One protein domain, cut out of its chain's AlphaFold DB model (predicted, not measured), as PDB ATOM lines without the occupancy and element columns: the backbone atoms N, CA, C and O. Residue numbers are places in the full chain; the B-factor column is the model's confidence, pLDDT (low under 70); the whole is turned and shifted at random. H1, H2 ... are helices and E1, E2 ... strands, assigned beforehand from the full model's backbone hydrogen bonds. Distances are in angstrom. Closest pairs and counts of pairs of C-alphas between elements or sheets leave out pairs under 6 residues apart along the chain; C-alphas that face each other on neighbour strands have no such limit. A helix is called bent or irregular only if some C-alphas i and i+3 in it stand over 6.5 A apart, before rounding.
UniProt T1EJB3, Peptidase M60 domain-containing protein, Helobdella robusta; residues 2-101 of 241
ATOM      1  N   THR A   2     186.369 210.554 157.870       95.25
ATOM      2  CA  THR A   2     185.884 209.590 158.865       95.25
ATOM      3  C   THR A   2     185.457 208.312 158.166       95.25
ATOM      4  O   THR A   2     184.629 208.365 157.260       95.25
ATOM      5  N   LEU A   3     186.019 207.188 158.612       96.44
ATOM      6  CA  LEU A   3     185.786 205.842 158.090       96.44
ATOM      7  C   LEU A   3     185.517 204.868 159.246       96.44
ATOM      8  O   LEU A   3     185.973 205.124 160.367       96.44
ATOM      9  N   PRO A   4     184.853 203.724 158.998       96.38
ATOM     10  CA  PRO A   4     184.798 202.630 159.956       96.38
ATOM     11  C   PRO A   4     186.202 202.176 160.365       96.38
ATOM     12  O   PRO A   4     187.108 202.069 159.537       96.38
ATOM     13  N   SER A   5     186.384 201.827 161.640       95.25
ATOM     14  CA  SER A   5     187.682 201.348 162.138       95.25
ATOM     15  C   SER A   5     188.155 200.066 161.440       95.25
ATOM     16  O   SER A   5     189.356 199.834 161.329       95.25
ATOM     17  N   SER A   6     187.233 199.241 160.932       95.44
ATOM     18  CA  SER A   6     187.542 198.060 160.117       95.44
ATOM     19  C   SER A   6     188.261 198.410 158.815       95.44
ATOM     20  O   SER A   6     189.168 197.683 158.426       95.44
ATOM     21  N   SER A   7     187.916 199.536 158.188       95.94
ATOM     22  CA  SER A   7     188.473 199.984 156.907       95.94
ATOM     23  C   SER A   7     189.924 200.448 156.994       95.94
ATOM     24  O   SER A   7     190.649 200.427 156.006       95.94
ATOM     25  N   ILE A   8     190.358 200.891 158.176       94.94
ATOM     26  CA  ILE A   8     191.684 201.490 158.384       94.94
ATOM     27  C   ILE A   8     192.536 200.729 159.400       94.94
ATOM     28  O   ILE A   8     193.616 201.189 159.756       94.94
ATOM     29  N   ARG A   9     192.091 199.553 159.861       93.81
ATOM     30  CA  ARG A   9     192.774 198.782 160.915       93.81
ATOM     31  C   ARG A   9     194.236 198.469 160.586       93.81
ATOM     32  O   ARG A   9     195.066 198.434 161.487       93.81
ATOM     33  N   ASN A  10     194.527 198.259 159.305       90.88
ATOM     34  CA  ASN A  10     195.860 197.928 158.801       90.88
ATOM     35  C   ASN A  10     196.561 199.124 158.128       90.88
ATOM     36  O   ASN A  10     197.676 198.978 157.624       90.88
ATOM     37  N   LEU A  11     195.926 200.302 158.100       91.00
ATOM     38  CA  LEU A  11     196.493 201.503 157.498       91.00
ATOM     39  C   LEU A  11     197.533 202.108 158.446       91.00
ATOM     40  O   LEU A  11     197.204 202.568 159.535       91.00
ATOM     41  N   LYS A  12     198.801 202.118 158.025       89.38
ATOM     42  CA  LYS A  12     199.907 202.603 158.865       89.38
ATOM     43  C   LYS A  12     200.011 204.126 158.907       89.38
ATOM     44  O   LYS A  12     200.290 204.684 159.961       89.38
ATOM     45  N   ASN A  13     199.839 204.788 157.764       90.31
ATOM     46  CA  ASN A  13     199.975 206.235 157.643       90.31
ATOM     47  C   ASN A  13     199.082 206.756 156.502       90.31
ATOM     48  O   ASN A  13     199.330 206.391 155.355       90.31
ATOM     49  N   PRO A  14     198.067 207.595 156.783       92.75
ATOM     50  CA  PRO A  14     197.244 208.217 155.749       92.75
ATOM     51  C   PRO A  14     197.853 209.505 155.168       92.75
ATOM     52  O   PRO A  14     197.261 210.069 154.254       92.75
ATOM     53  N   GLY A  15     198.977 209.999 155.704       95.00
ATOM     54  CA  GLY A  15     199.504 211.346 155.446       95.00
ATOM     55  C   GLY A  15     199.621 211.695 153.965       95.00
ATOM     56  O   GLY A  15     199.032 212.678 153.537       95.00
ATOM     57  N   SER A  16     200.245 210.827 153.166       94.81
ATOM     58  CA  SER A  16     200.403 211.044 151.720       94.81
ATOM     59  C   SER A  16     199.076 211.185 150.971       94.81
ATOM     60  O   SER A  16     199.009 211.894 149.973       94.81
ATOM     61  N   VAL A  17     198.012 210.527 151.437       95.81
ATOM     62  CA  VAL A  17     196.673 210.657 150.850       95.81
ATOM     63  C   VAL A  17     195.995 211.941 151.313       95.81
ATOM     64  O   VAL A  17     195.352 212.614 150.512       95.81
ATOM     65  N   ILE A  18     196.147 212.301 152.590       95.94
ATOM     66  CA  ILE A  18     195.625 213.569 153.111       95.94
ATOM     67  C   ILE A  18     196.267 214.754 152.381       95.94
ATOM     68  O   ILE A  18     195.536 215.644 151.962       95.94
ATOM     69  N   ASP A  19     197.571 214.702 152.099       97.19
ATOM     70  CA  ASP A  19     198.277 215.736 151.333       97.19
ATOM     71  C   ASP A  19     197.687 215.930 149.922       97.19
ATOM     72  O   ASP A  19     197.621 217.054 149.420       97.19
ATOM     73  N   ILE A  20     197.204 214.859 149.272       97.75
ATOM     74  CA  ILE A  20     196.522 214.955 147.966       97.75
ATOM     75  C   ILE A  20     195.197 215.712 148.104       97.75
ATOM     76  O   ILE A  20     194.888 216.561 147.266       97.75
ATOM     77  N   TYR A  21     194.411 215.419 149.142       97.88
ATOM     78  CA  TYR A  21     193.155 216.127 149.392       97.88
ATOM     79  C   TYR A  21     193.388 217.590 149.772       97.88
ATOM     80  O   TYR A  21     192.672 218.455 149.269       97.88
ATOM     81  N   ASP A  22     194.395 217.879 150.594       97.38
ATOM     82  CA  ASP A  22     194.767 219.253 150.936       97.38
ATOM     83  C   ASP A  22     195.205 220.018 149.676       97.38
ATOM     84  O   ASP A  22     194.693 221.105 149.414       97.38
ATOM     85  N   THR A  23     196.018 219.399 148.809       98.12
ATOM     86  CA  THR A  23     196.412 219.967 147.503       98.12
ATOM     87  C   THR A  23     195.200 220.234 146.597       98.12
ATOM     88  O   THR A  23     195.113 221.274 145.940       98.12
ATOM     89  N   LEU A  24     194.230 219.315 146.550       98.44
ATOM     90  CA  LEU A  24     192.989 219.503 145.794       98.44
ATOM     91  C   LEU A  24     192.192 220.707 146.314       98.44
ATOM     92  O   LEU A  24     191.748 221.542 145.525       98.44
ATOM     93  N   ILE A  25     192.016 220.798 147.633       98.06
ATOM     94  CA  ILE A  25     191.267 221.877 148.287       98.06
ATOM     95  C   ILE A  25     191.970 223.223 148.067       98.06
ATOM     96  O   ILE A  25     191.308 224.211 147.742       98.06
ATOM     97  N   GLU A  26     193.300 223.265 148.160       98.38
ATOM     98  CA  GLU A  26     194.113 224.435 147.814       98.38
ATOM     99  C   GLU A  26     193.880 224.882 146.370       98.38
ATOM    100  O   GLU A  26     193.623 226.060 146.113       98.38
ATOM    101  N   HIS A  27     193.896 223.946 145.419       98.62
ATOM    102  CA  HIS A  27     193.598 224.249 144.025       98.62
ATOM    103  C   HIS A  27     192.179 224.780 143.835       98.62
ATOM    104  O   HIS A  27     191.989 225.746 143.097       98.62
ATOM    105  N   TYR A  28     191.184 224.204 144.500       98.62
ATOM    106  CA  TYR A  28     189.808 224.683 144.398       98.62
ATOM    107  C   TYR A  28     189.648 226.093 144.971       98.62
ATOM    108  O   TYR A  28     188.983 226.927 144.358       98.62
ATOM    109  N   HIS A  29     190.293 226.391 146.100       98.44
ATOM    110  CA  HIS A  29     190.306 227.738 146.665       98.44
ATOM    111  C   HIS A  29     191.024 228.737 145.754       98.44
ATOM    112  O   HIS A  29     190.494 229.829 145.534       98.44
ATOM    113  N   ASP A  30     192.154 228.359 145.152       98.44
ATOM    114  CA  ASP A  30     192.847 229.185 144.160       98.44
ATOM    115  C   ASP A  30     191.981 229.441 142.917       98.44
ATOM    116  O   ASP A  30     191.912 230.579 142.449       98.44
ATOM    117  N   LEU A  31     191.265 228.421 142.422       98.69
ATOM    118  CA  LEU A  31     190.304 228.581 141.331       98.69
ATOM    119  C   LEU A  31     189.198 229.566 141.715       98.69
ATOM    120  O   LEU A  31     188.986 230.549 141.013       98.69
ATOM    121  N   ARG A  32     188.543 229.338 142.860       97.88
ATOM    122  CA  ARG A  32     187.451 230.171 143.389       97.88
ATOM    123  C   ARG A  32     187.884 231.609 143.693       97.88
ATOM    124  O   ARG A  32     187.042 232.498 143.781       97.88
ATOM    125  N   GLY A  33     189.179 231.840 143.896       97.31
ATOM    126  CA  GLY A  33     189.717 233.138 144.283       97.31
ATOM    127  C   GLY A  33     189.674 233.407 145.788       97.31
ATOM    128  O   GLY A  33     189.538 234.558 146.189       97.31
ATOM    129  N   THR A  34     189.785 232.371 146.623       96.81
ATOM    130  CA  THR A  34     189.765 232.478 148.095       96.81
ATOM    131  C   THR A  34     190.959 231.797 148.752       96.81
ATOM    132  O   THR A  34     191.701 231.085 148.085       96.81
ATOM    133  N   ASP A  35     191.170 232.044 150.048       95.44
ATOM    134  CA  ASP A  35     192.285 231.472 150.810       95.44
ATOM    135  C   ASP A  35     191.805 230.293 151.668       95.44
ATOM    136  O   ASP A  35     190.898 230.426 152.497       95.44
ATOM    137  N   VAL A  36     192.438 229.133 151.482       95.81
ATOM    138  CA  VAL A  36     192.185 227.925 152.277       95.81
ATOM    139  C   VAL A  36     192.441 228.160 153.772       95.81
ATOM    140  O   VAL A  36     191.728 227.616 154.609       95.81
ATOM    141  N   LYS A  37     193.405 229.024 154.130       95.12
ATOM    142  CA  LYS A  37     193.813 229.280 155.523       95.12
ATOM    143  C   LYS A  37     192.742 230.000 156.331       95.12
ATOM    144  O   LYS A  37     192.668 229.829 157.544       95.12
ATOM    145  N   THR A  38     191.920 230.803 155.660       95.12
ATOM    146  CA  THR A  38     190.791 231.517 156.269       95.12
ATOM    147  C   THR A  38     189.464 230.795 156.056       95.12
ATOM    148  O   THR A  38     188.436 231.239 156.561       95.12
ATOM    149  N   SER A  39     189.464 229.706 155.285       93.50
ATOM    150  CA  SER A  39     188.261 228.960 154.933       93.50
ATOM    151  C   SER A  39     187.968 227.841 155.929       93.50
ATOM    152  O   SER A  39     188.829 227.371 156.675       93.50
ATOM    153  N   ARG A  40     186.708 227.400 155.956       91.75
ATOM    154  CA  ARG A  40     186.286 226.284 156.804       91.75
ATOM    155  C   ARG A  40     186.925 224.988 156.306       91.75
ATOM    156  O   ARG A  40     186.826 224.658 155.129       91.75
ATOM    157  N   LYS A  41     187.508 224.214 157.226       91.88
ATOM    158  CA  LYS A  41     188.019 222.873 156.920       91.88
ATOM    159  C   LYS A  41     186.903 221.980 156.381       91.88
ATOM    160  O   LYS A  41     185.810 221.934 156.954       91.88
ATOM    161  N   MET A  42     187.201 221.243 155.319       93.88
ATOM    162  CA  MET A  42     186.286 220.253 154.763       93.88
ATOM    163  C   MET A  42     186.427 218.924 155.495       93.88
ATOM    164  O   MET A  42     187.520 218.506 155.877       93.88
ATOM    165  N   TRP A  43     185.299 218.254 155.706       92.81
ATOM    166  CA  TRP A  43     185.248 216.974 156.394       92.81
ATOM    167  C   TRP A  43     184.370 216.014 155.608       92.81
ATOM    168  O   TRP A  43     183.223 216.334 155.328       92.81
ATOM    169  N   VAL A  44     184.925 214.852 155.267       96.62
ATOM    170  CA  VAL A  44     184.204 213.747 154.627       96.62
ATOM    171  C   VAL A  44     183.867 212.692 155.670       96.62
ATOM    172  O   VAL A  44     184.757 212.291 156.430       96.62
ATOM    173  N   VAL A  45     182.621 212.233 155.680       96.56
ATOM    174  CA  VAL A  45     182.109 211.163 156.541       96.56
ATOM    175  C   VAL A  45     181.452 210.096 155.675       96.56
ATOM    176  O   VAL A  45     180.596 210.411 154.856       96.56
ATOM    177  N   THR A  46     181.824 208.831 155.869       96.19
ATOM    178  CA  THR A  46     181.104 207.709 155.256       96.19
ATOM    179  C   THR A  46     179.972 207.236 156.163       96.19
ATOM    180  O   THR A  46     180.218 206.965 157.342       96.19
ATOM    181  N   ASP A  47     178.777 207.065 155.614       93.69
ATOM    182  CA  ASP A  47     177.578 206.617 156.321       93.69
ATOM    183  C   ASP A  47     176.889 205.470 155.560       93.69
ATOM    184  O   ASP A  47     177.005 205.338 154.342       93.69
ATOM    185  N   LYS A  48     176.168 204.609 156.282       91.62
ATOM    186  CA  LYS A  48     175.329 203.558 155.699       91.62
ATOM    187  C   LYS A  48     174.036 204.127 155.111       91.62
ATOM    188  O   LYS A  48     173.484 203.534 154.189       91.62
ATOM    189  N   GLN A  49     173.529 205.232 155.655       89.62
ATOM    190  CA  GLN A  49     172.284 205.855 155.203       89.62
ATOM    191  C   GLN A  49     172.490 207.357 154.965       89.62
ATOM    192  O   GLN A  49     172.032 208.170 155.769       89.62
ATOM    193  N   PRO A  50     173.177 207.742 153.868       87.31
ATOM    194  CA  PRO A  50     173.258 209.140 153.464       87.31
ATOM    195  C   PRO A  50     171.862 209.755 153.337       87.31
ATOM    196  O   PRO A  50     170.911 209.089 152.926       87.31
ATOM    197  N   SER A  51     171.744 211.040 153.669       84.50
ATOM    198  CA  SER A  51     170.449 211.733 153.634       84.50
ATOM    199  C   SER A  51     169.908 211.924 152.211       84.50
ATOM    200  O   SER A  51     168.698 212.032 152.015       84.50
ATOM    201  N   TYR A  52     170.802 211.935 151.220       83.12
ATOM    202  CA  TYR A  52     170.487 212.096 149.809       83.12
ATOM    203  C   TYR A  52     171.545 211.414 148.935       83.12
ATOM    204  O   TYR A  52     172.738 211.522 149.215       83.12
ATOM    205  N   GLY A  53     171.100 210.740 147.868       86.75
ATOM    206  CA  GLY A  53     171.974 210.142 146.858       86.75
ATOM    207  C   GLY A  53     172.994 209.130 147.400       86.75
ATOM    208  O   GLY A  53     172.865 208.590 148.497       86.75
ATOM    209  N   ALA A  54     174.017 208.852 146.587       87.56
ATOM    210  CA  ALA A  54     175.179 208.064 147.009       87.56
ATOM    211  C   ALA A  54     176.205 208.919 147.776       87.56
ATOM    212  O   ALA A  54     176.955 208.399 148.604       87.56
ATOM    213  N   MET A  55     176.245 210.220 147.492       94.56
ATOM    214  CA  MET A  55     177.045 211.230 148.178       94.56
ATOM    215  C   MET A  55     176.274 212.553 148.174       94.56
ATOM    216  O   MET A  55     175.402 212.746 147.327       94.56
ATOM    217  N   HIS A  56     176.581 213.435 149.124       95.06
ATOM    218  CA  HIS A  56     176.134 214.821 149.087       95.06
ATOM    219  C   HIS A  56     177.136 215.760 149.765       95.06
ATOM    220  O   HIS A  56     177.779 215.426 150.771       95.06
ATOM    221  N   ALA A  57     177.225 216.968 149.228       95.50
ATOM    222  CA  ALA A  57     178.042 218.046 149.745       95.50
ATOM    223  C   ALA A  57     177.530 218.597 151.083       95.50
ATOM    224  O   ALA A  57     176.453 218.250 151.580       95.50
ATOM    225  N   GLY A  58     178.337 219.476 151.678       93.25
ATOM    226  CA  GLY A  58     178.066 220.092 152.967       93.25
ATOM    227  C   GLY A  58     179.276 220.093 153.894       93.25
ATOM    228  O   GLY A  58     180.416 219.828 153.505       93.25
ATOM    229  N   TYR A  59     179.012 220.410 155.159       93.75
ATOM    230  CA  TYR A  59     180.007 220.406 156.229       93.75
ATOM    231  C   TYR A  59     179.449 219.629 157.432       93.75
ATOM    232  O   TYR A  59     179.015 220.258 158.406       93.75
ATOM    233  N   PRO A  60     179.443 218.282 157.371       95.12
ATOM    234  CA  PRO A  60     180.314 217.448 156.525       95.12
ATOM    235  C   PRO A  60     179.773 217.130 155.118       95.12
ATOM    236  O   PRO A  60     178.570 217.187 154.880       95.12
ATOM    237  N   ILE A  61     180.685 216.743 154.223       97.44
ATOM    238  CA  ILE A  61     180.394 215.966 153.012       97.44
ATOM    239  C   ILE A  61     180.105 214.538 153.467       97.44
ATOM    240  O   ILE A  61     180.892 213.965 154.228       97.44
ATOM    241  N   VAL A  62     179.006 213.958 153.003       97.38
ATOM    242  CA  VAL A  62     178.606 212.597 153.370       97.38
ATOM    243  C   VAL A  62     178.666 211.707 152.142       97.38
ATOM    244  O   VAL A  62     178.198 212.080 151.071       97.38
ATOM    245  N   THR A  63     179.235 210.519 152.293       96.44
ATOM    246  CA  THR A  63     179.288 209.500 151.242       96.44
ATOM    247  C   THR A  63     178.722 208.187 151.756       96.44
ATOM    248  O   THR A  63     178.755 207.925 152.957       96.44
ATOM    249  N   HIS A  64     178.258 207.316 150.867       94.75
ATOM    250  CA  HIS A  64     177.942 205.943 151.239       94.75
ATOM    251  C   HIS A  64     179.223 205.154 151.613       94.75
ATOM    252  O   HIS A  64     180.353 205.593 151.378       94.75
ATOM    253  N   LEU A  65     179.063 203.984 152.240       94.69
ATOM    254  CA  LEU A  65     180.163 203.107 152.676       94.69
ATOM    255  C   LEU A  65     180.937 202.422 151.534       94.69
ATOM    256  O   LEU A  65     181.949 201.779 151.798       94.69
ATOM    257  N   ASP A  66     180.510 202.539 150.277       92.31
ATOM    258  CA  ASP A  66     181.172 201.897 149.127       92.31
ATOM    259  C   ASP A  66     182.576 202.466 148.856       92.31
ATOM    260  O   ASP A  66     183.441 201.767 148.334       92.31
ATOM    261  N   VAL A  67     182.838 203.705 149.278       95.12
ATOM    262  CA  VAL A  67     184.175 204.326 149.231       95.12
ATOM    263  C   VAL A  67     184.996 204.108 150.508       95.12
ATOM    264  O   VAL A  67     186.097 204.646 150.645       95.12
ATOM    265  N   ALA A  68     184.473 203.318 151.450       96.00
ATOM    266  CA  ALA A  68     185.134 202.964 152.701       96.00
ATOM    267  C   ALA A  68     185.804 201.582 152.665       96.00
ATOM    268  O   ALA A  68     186.428 201.206 153.652       96.00
ATOM    269  N   ASP A  69     185.667 200.810 151.588       95.12
ATOM    270  CA  ASP A  69     186.278 199.483 151.476       95.12
ATOM    271  C   ASP A  69     187.749 199.594 151.034       95.12
ATOM    272  O   ASP A  69     187.979 200.044 149.913       95.12
ATOM    273  N   PRO A  70     188.746 199.203 151.854       94.12
ATOM    274  CA  PRO A  70     190.159 199.282 151.481       94.12
ATOM    275  C   PRO A  70     190.569 198.411 150.282       94.12
ATOM    276  O   PRO A  70     191.585 198.714 149.659       94.12
ATOM    277  N   GLU A  71     189.792 197.385 149.924       92.69
ATOM    278  CA  GLU A  71     189.994 196.594 148.694       92.69
ATOM    279  C   GLU A  71     189.302 197.237 147.473       92.69
ATOM    280  O   GLU A  71     189.515 196.843 146.324       92.69
ATOM    281  N   GLY A  72     188.460 198.247 147.704       92.50
ATOM    282  CA  GLY A  72     187.678 198.923 146.683       92.50
ATOM    283  C   GLY A  72     188.504 199.884 145.828       92.50
ATOM    284  O   GLY A  72     189.310 200.681 146.307       92.50
ATOM    285  N   GLU A  73     188.221 199.909 144.526       91.00
ATOM    286  CA  GLU A  73     188.915 200.793 143.579       91.00
ATOM    287  C   GLU A  73     188.660 202.294 143.804       91.00
ATOM    288  O   GLU A  73     189.365 203.133 143.241       91.00
ATOM    289  N   LYS A  74     187.621 202.626 144.578       93.06
ATOM    290  CA  LYS A  74     187.220 203.995 144.939       93.06
ATOM    291  C   LYS A  74     187.499 204.314 146.406       93.06
ATOM    292  O   LYS A  74     186.971 205.299 146.920       93.06
ATOM    293  N   PHE A  75     188.275 203.477 147.094       96.81
ATOM    294  CA  PHE A  75     188.603 203.708 148.492       96.81
ATOM    295  C   PHE A  75     189.186 205.109 148.678       96.81
ATOM    296  O   PHE A  75     190.160 205.471 148.008       96.81
ATOM    297  N   LEU A  76     188.617 205.893 149.597       96.88
ATOM    298  CA  LEU A  76     189.029 207.285 149.810       96.88
ATOM    299  C   LEU A  76     190.509 207.415 150.192       96.88
ATOM    300  O   LEU A  76     191.106 208.452 149.942       96.88
ATOM    301  N   LEU A  77     191.114 206.377 150.779       96.50
ATOM    302  CA  LEU A  77     192.524 206.398 151.182       96.50
ATOM    303  C   LEU A  77     193.442 205.581 150.254       96.50
ATOM    304  O   LEU A  77     194.526 205.176 150.667       96.50
ATOM    305  N   ASN A  78     193.038 205.329 149.003       95.31
ATOM    306  CA  ASN A  78     193.898 204.681 148.007       95.31
ATOM    307  C   ASN A  78     194.731 205.720 147.235       95.31
ATOM    308  O   ASN A  78     194.288 206.313 146.251       95.31
ATOM    309  N   GLU A  79     195.970 205.917 147.692       94.31
ATOM    310  CA  GLU A  79     196.915 206.893 147.136       94.31
ATOM    311  C   GLU A  79     197.180 206.694 145.638       94.31
ATOM    312  O   GLU A  79     197.129 207.641 144.850       94.31
ATOM    313  N   ASN A  80     197.454 205.450 145.236       93.06
ATOM    314  CA  ASN A  80     197.800 205.128 143.855       93.06
ATOM    315  C   ASN A  80     196.620 205.394 142.924       93.06
ATOM    316  O   ASN A  80     196.808 205.939 141.838       93.06
ATOM    317  N   ALA A  81     195.404 205.042 143.339       94.69
ATOM    318  CA  ALA A  81     194.215 205.304 142.545       94.69
ATOM    319  C   ALA A  81     193.921 206.809 142.445       94.69
ATOM    320  O   ALA A  81     193.593 207.269 141.355       94.69
ATOM    321  N   LEU A  82     194.108 207.589 143.514       95.19
ATOM    322  CA  LEU A  82     193.953 209.049 143.466       95.19
ATOM    323  C   LEU A  82     194.902 209.713 142.457       95.19
ATOM    324  O   LEU A  82     194.489 210.649 141.777       95.19
ATOM    325  N   LYS A  83     196.141 209.220 142.334       91.81
ATOM    326  CA  LYS A  83     197.161 209.771 141.420       91.81
ATOM    327  C   LYS A  83     197.058 209.244 139.988       91.81
ATOM    328  O   LYS A  83     197.187 210.008 139.042       91.81
ATOM    329  N   LEU A  84     196.870 207.934 139.824       93.69
ATOM    330  CA  LEU A  84     196.961 207.257 138.521       93.69
ATOM    331  C   LEU A  84     195.595 207.008 137.875       93.69
ATOM    332  O   LEU A  84     195.514 206.789 136.672       93.69
ATOM    333  N   ASN A  85     194.525 207.017 138.668       95.69
ATOM    334  CA  ASN A  85     193.159 206.730 138.238       95.69
ATOM    335  C   ASN A  85     192.176 207.771 138.801       95.69
ATOM    336  O   ASN A  85     191.065 207.423 139.210       95.69
ATOM    337  N   THR A  86     192.577 209.047 138.832       97.06
ATOM    338  CA  THR A  86     191.843 210.151 139.480       97.06
ATOM    339  C   THR A  86     190.377 210.230 139.053       97.06
ATOM    340  O   THR A  86     189.512 210.537 139.867       97.06
ATOM    341  N   SER A  87     190.050 209.846 137.816       96.25
ATOM    342  CA  SER A  87     188.669 209.797 137.321       96.25
ATOM    343  C   SER A  87     187.735 208.894 138.139       96.25
ATOM    344  O   SER A  87     186.524 209.110 138.127       96.25
ATOM    345  N   LYS A  88     188.255 207.892 138.868       96.25
ATOM    346  CA  LYS A  88     187.454 207.059 139.787       96.25
ATOM    347  C   LYS A  88     186.912 207.857 140.981       96.25
ATOM    348  O   LYS A  88     185.920 207.447 141.578       96.25
ATOM    349  N   TYR A  89     187.507 209.016 141.267       97.38
ATOM    350  CA  TYR A  89     187.155 209.929 142.357       97.38
ATOM    351  C   TYR A  89     186.259 211.088 141.912       97.38
ATOM    352  O   TYR A  89     186.060 212.031 142.674       97.38
ATOM    353  N   TRP A  90     185.665 210.996 140.713       97.44
ATOM    354  CA  TRP A  90     184.715 211.985 140.189       97.44
ATOM    355  C   TRP A  90     183.647 212.382 141.208       97.44
ATOM    356  O   TRP A  90     183.406 213.569 141.376       97.44
ATOM    357  N   GLY A  91     183.058 211.410 141.917       96.56
ATOM    358  CA  GLY A  91     182.022 211.673 142.921       96.56
ATOM    359  C   GLY A  91     182.516 212.557 144.066       96.56
ATOM    360  O   GLY A  91     181.971 213.626 144.298       96.56
ATOM    361  N   ILE A  92     183.603 212.180 144.743       97.69
ATOM    362  CA  ILE A  92     184.077 212.976 145.883       97.69
ATOM    363  C   ILE A  92     184.627 214.347 145.454       97.69
ATOM    364  O   ILE A  92     184.432 215.330 146.162       97.69
ATOM    365  N   PHE A  93     185.258 214.453 144.281       98.25
ATOM    366  CA  PHE A  93     185.723 215.744 143.752       98.25
ATOM    367  C   PHE A  93     184.554 216.664 143.377       98.25
ATOM    368  O   PHE A  93     184.661 217.880 143.559       98.25
ATOM    369  N   HIS A  94     183.451 216.091 142.890       98.31
ATOM    370  CA  HIS A  94     182.196 216.780 142.605       98.31
ATOM    371  C   HIS A  94     181.549 217.341 143.881       98.31
ATOM    372  O   HIS A  94     181.260 218.536 143.930       98.31
ATOM    373  N   GLU A  95     181.447 216.553 144.960       98.06
ATOM    374  CA  GLU A  95     180.892 217.039 146.237       98.06
ATOM    375  C   GLU A  95     181.738 218.143 146.886       98.06
ATOM    376  O   GLU A  95     181.219 219.111 147.444       98.06
ATOM    377  N   ILE A  96     183.067 218.035 146.797       98.19
ATOM    378  CA  ILE A  96     183.972 219.115 147.218       98.19
ATOM    379  C   ILE A  96     183.740 220.357 146.337       98.19
ATOM    380  O   ILE A  96     183.780 221.484 146.832       98.19
ATOM    381  N   GLY A  97     183.463 220.162 145.045       98.38
ATOM    382  CA  GLY A  97     183.161 221.228 144.091       98.38
ATOM    383  C   GLY A  97     181.880 221.983 144.435       98.38
ATOM    384  O   GLY A  97     181.862 223.210 144.360       98.38
ATOM    385  N   HIS A  98     180.840 221.288 144.903       98.25
ATOM    386  CA  HIS A  98     179.617 221.927 145.399       98.25
ATOM    387  C   HIS A  98     179.891 222.913 146.539       98.25
ATOM    388  O   HIS A  98     179.383 224.033 146.534       98.25
ATOM    389  N   ASN A  99     180.786 222.565 147.468       97.75
ATOM    390  CA  ASN A  99     181.183 223.462 148.557       97.75
ATOM    391  C   ASN A  99     181.914 224.739 148.086       97.75
ATOM    392  O   ASN A  99     182.106 225.653 148.892       97.75
ATOM    393  N   MET A 100     182.326 224.816 146.813       97.75
ATOM    394  CA  MET A 100     182.989 225.983 146.217       97.75
ATOM    395  C   MET A 100     182.040 226.903 145.441       97.75
ATOM    396  O   MET A 100     182.418 228.034 145.113       97.75
ATOM    397  N   GLN A 101     180.816 226.457 145.163       97.38
ATOM    398  CA  GLN A 101     179.838 227.227 144.403       97.38
ATOM    399  C   GLN A 101     179.440 228.517 145.122       97.38
ATOM    400  O   GLN A 101     179.495 228.630 146.348       97.38
TER     401      GLN A 101
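What this domain is: This is residues 2 to 101 of the 241 residues of the protein "Peptidase M60 domain-containing protein" of Helobdella robusta (UniProt T1EJB3). A small sheet of two short parallel strands, E1 and E2, and the longest helix, H2, lie on different sides of a compact body, with helix H5 running between them. H4 lies near the beginning of H2 and leads into H5, the short helices H1 and H3 are near each other, and residues 48 to 60 make a long loop between the two strands. The printed part has 100 residues, with five named helices and two named strands in the order H1, H2, E1, E2, H3, H4, H5; the class is mostly helix. It is compact, with a radius of gyration of the C-alphas of 13.3 A and spans of 38 by 30 by 23 A.

Where its parts are: Strand E1 is residues 44 to 47, with C-alpha 44 at (184.204, 213.747, 154.627), and measures 9.9 A; E2, residues 61 to 64, measures 10.5 A. H2, residues 15 to 32, is 25.4 A long and begins with C-alpha 15 at (199.504, 211.346, 155.446). H5, residues 86 to 98, is 18.0 A long and ends with C-alpha 98 at (179.617, 221.927, 145.399); it is irregular, with C-alphas 88 and 91 7.8 A apart. The shorter helices are H1, residues 5 to 8, 5.5 A; H3, residues 65 to 68, 5.0 A; and H4, residues 79 to 84, 8.6 A.

How they stand to each other: E1 and E2 are parallel neighbours, their directions 34 degrees apart; N 45 and O 61, and N 47 and O 63, are each 2.8 A apart, within hydrogen-bond range. Residues 55 to 56 pair with residues 62 to 63 of E2, antiparallel. The closest C-alphas of E2 and H5 are those of Ile 61 and Glu 95, 6.9 A apart. H5 and H2 are close but not clearly touching, with the C-alphas of Gly 97 and Tyr 28 closest at 7.5 A, and run the same way at a steep tilt of 51 degrees. H4 and H5 touch only at the corner by their link, and only just, with 3 pairs of C-alphas within 8 A; the closest are those of Leu 82 and Tyr 89, 6.9 A, and the helices are about perpendicular at 75 degrees. H2 touches H4 with residues 16 to 20 alone, and only just, with 3 pairs within 8 A; the closest are the C-alphas of Val 17 and Glu 79, 5.3 A. The closest C-alphas of E1 and H3 are those of Thr 46 and Leu 65, 5.4 A. H1 is close to H3 but not clearly touching, with the C-alphas of Ser 7 and Ala 68 closest at 6.1 A. In H4 every O i to N i+4 pair is within hydrogen-bond range, in H2 13 of 14 and in H5 6 of 9, while H1 and H3 are too short for such a pair.

The domain as a whole: The two C-alphas farthest apart are those of Asn 10 and Gly 33, at 38.6 A. The printed part has no cut. The long links are H2 to E1, 11 residues, and E1 to E2, 13 residues. The mean pLDDT of the printed part is 95.0, and no printed residue is under 70.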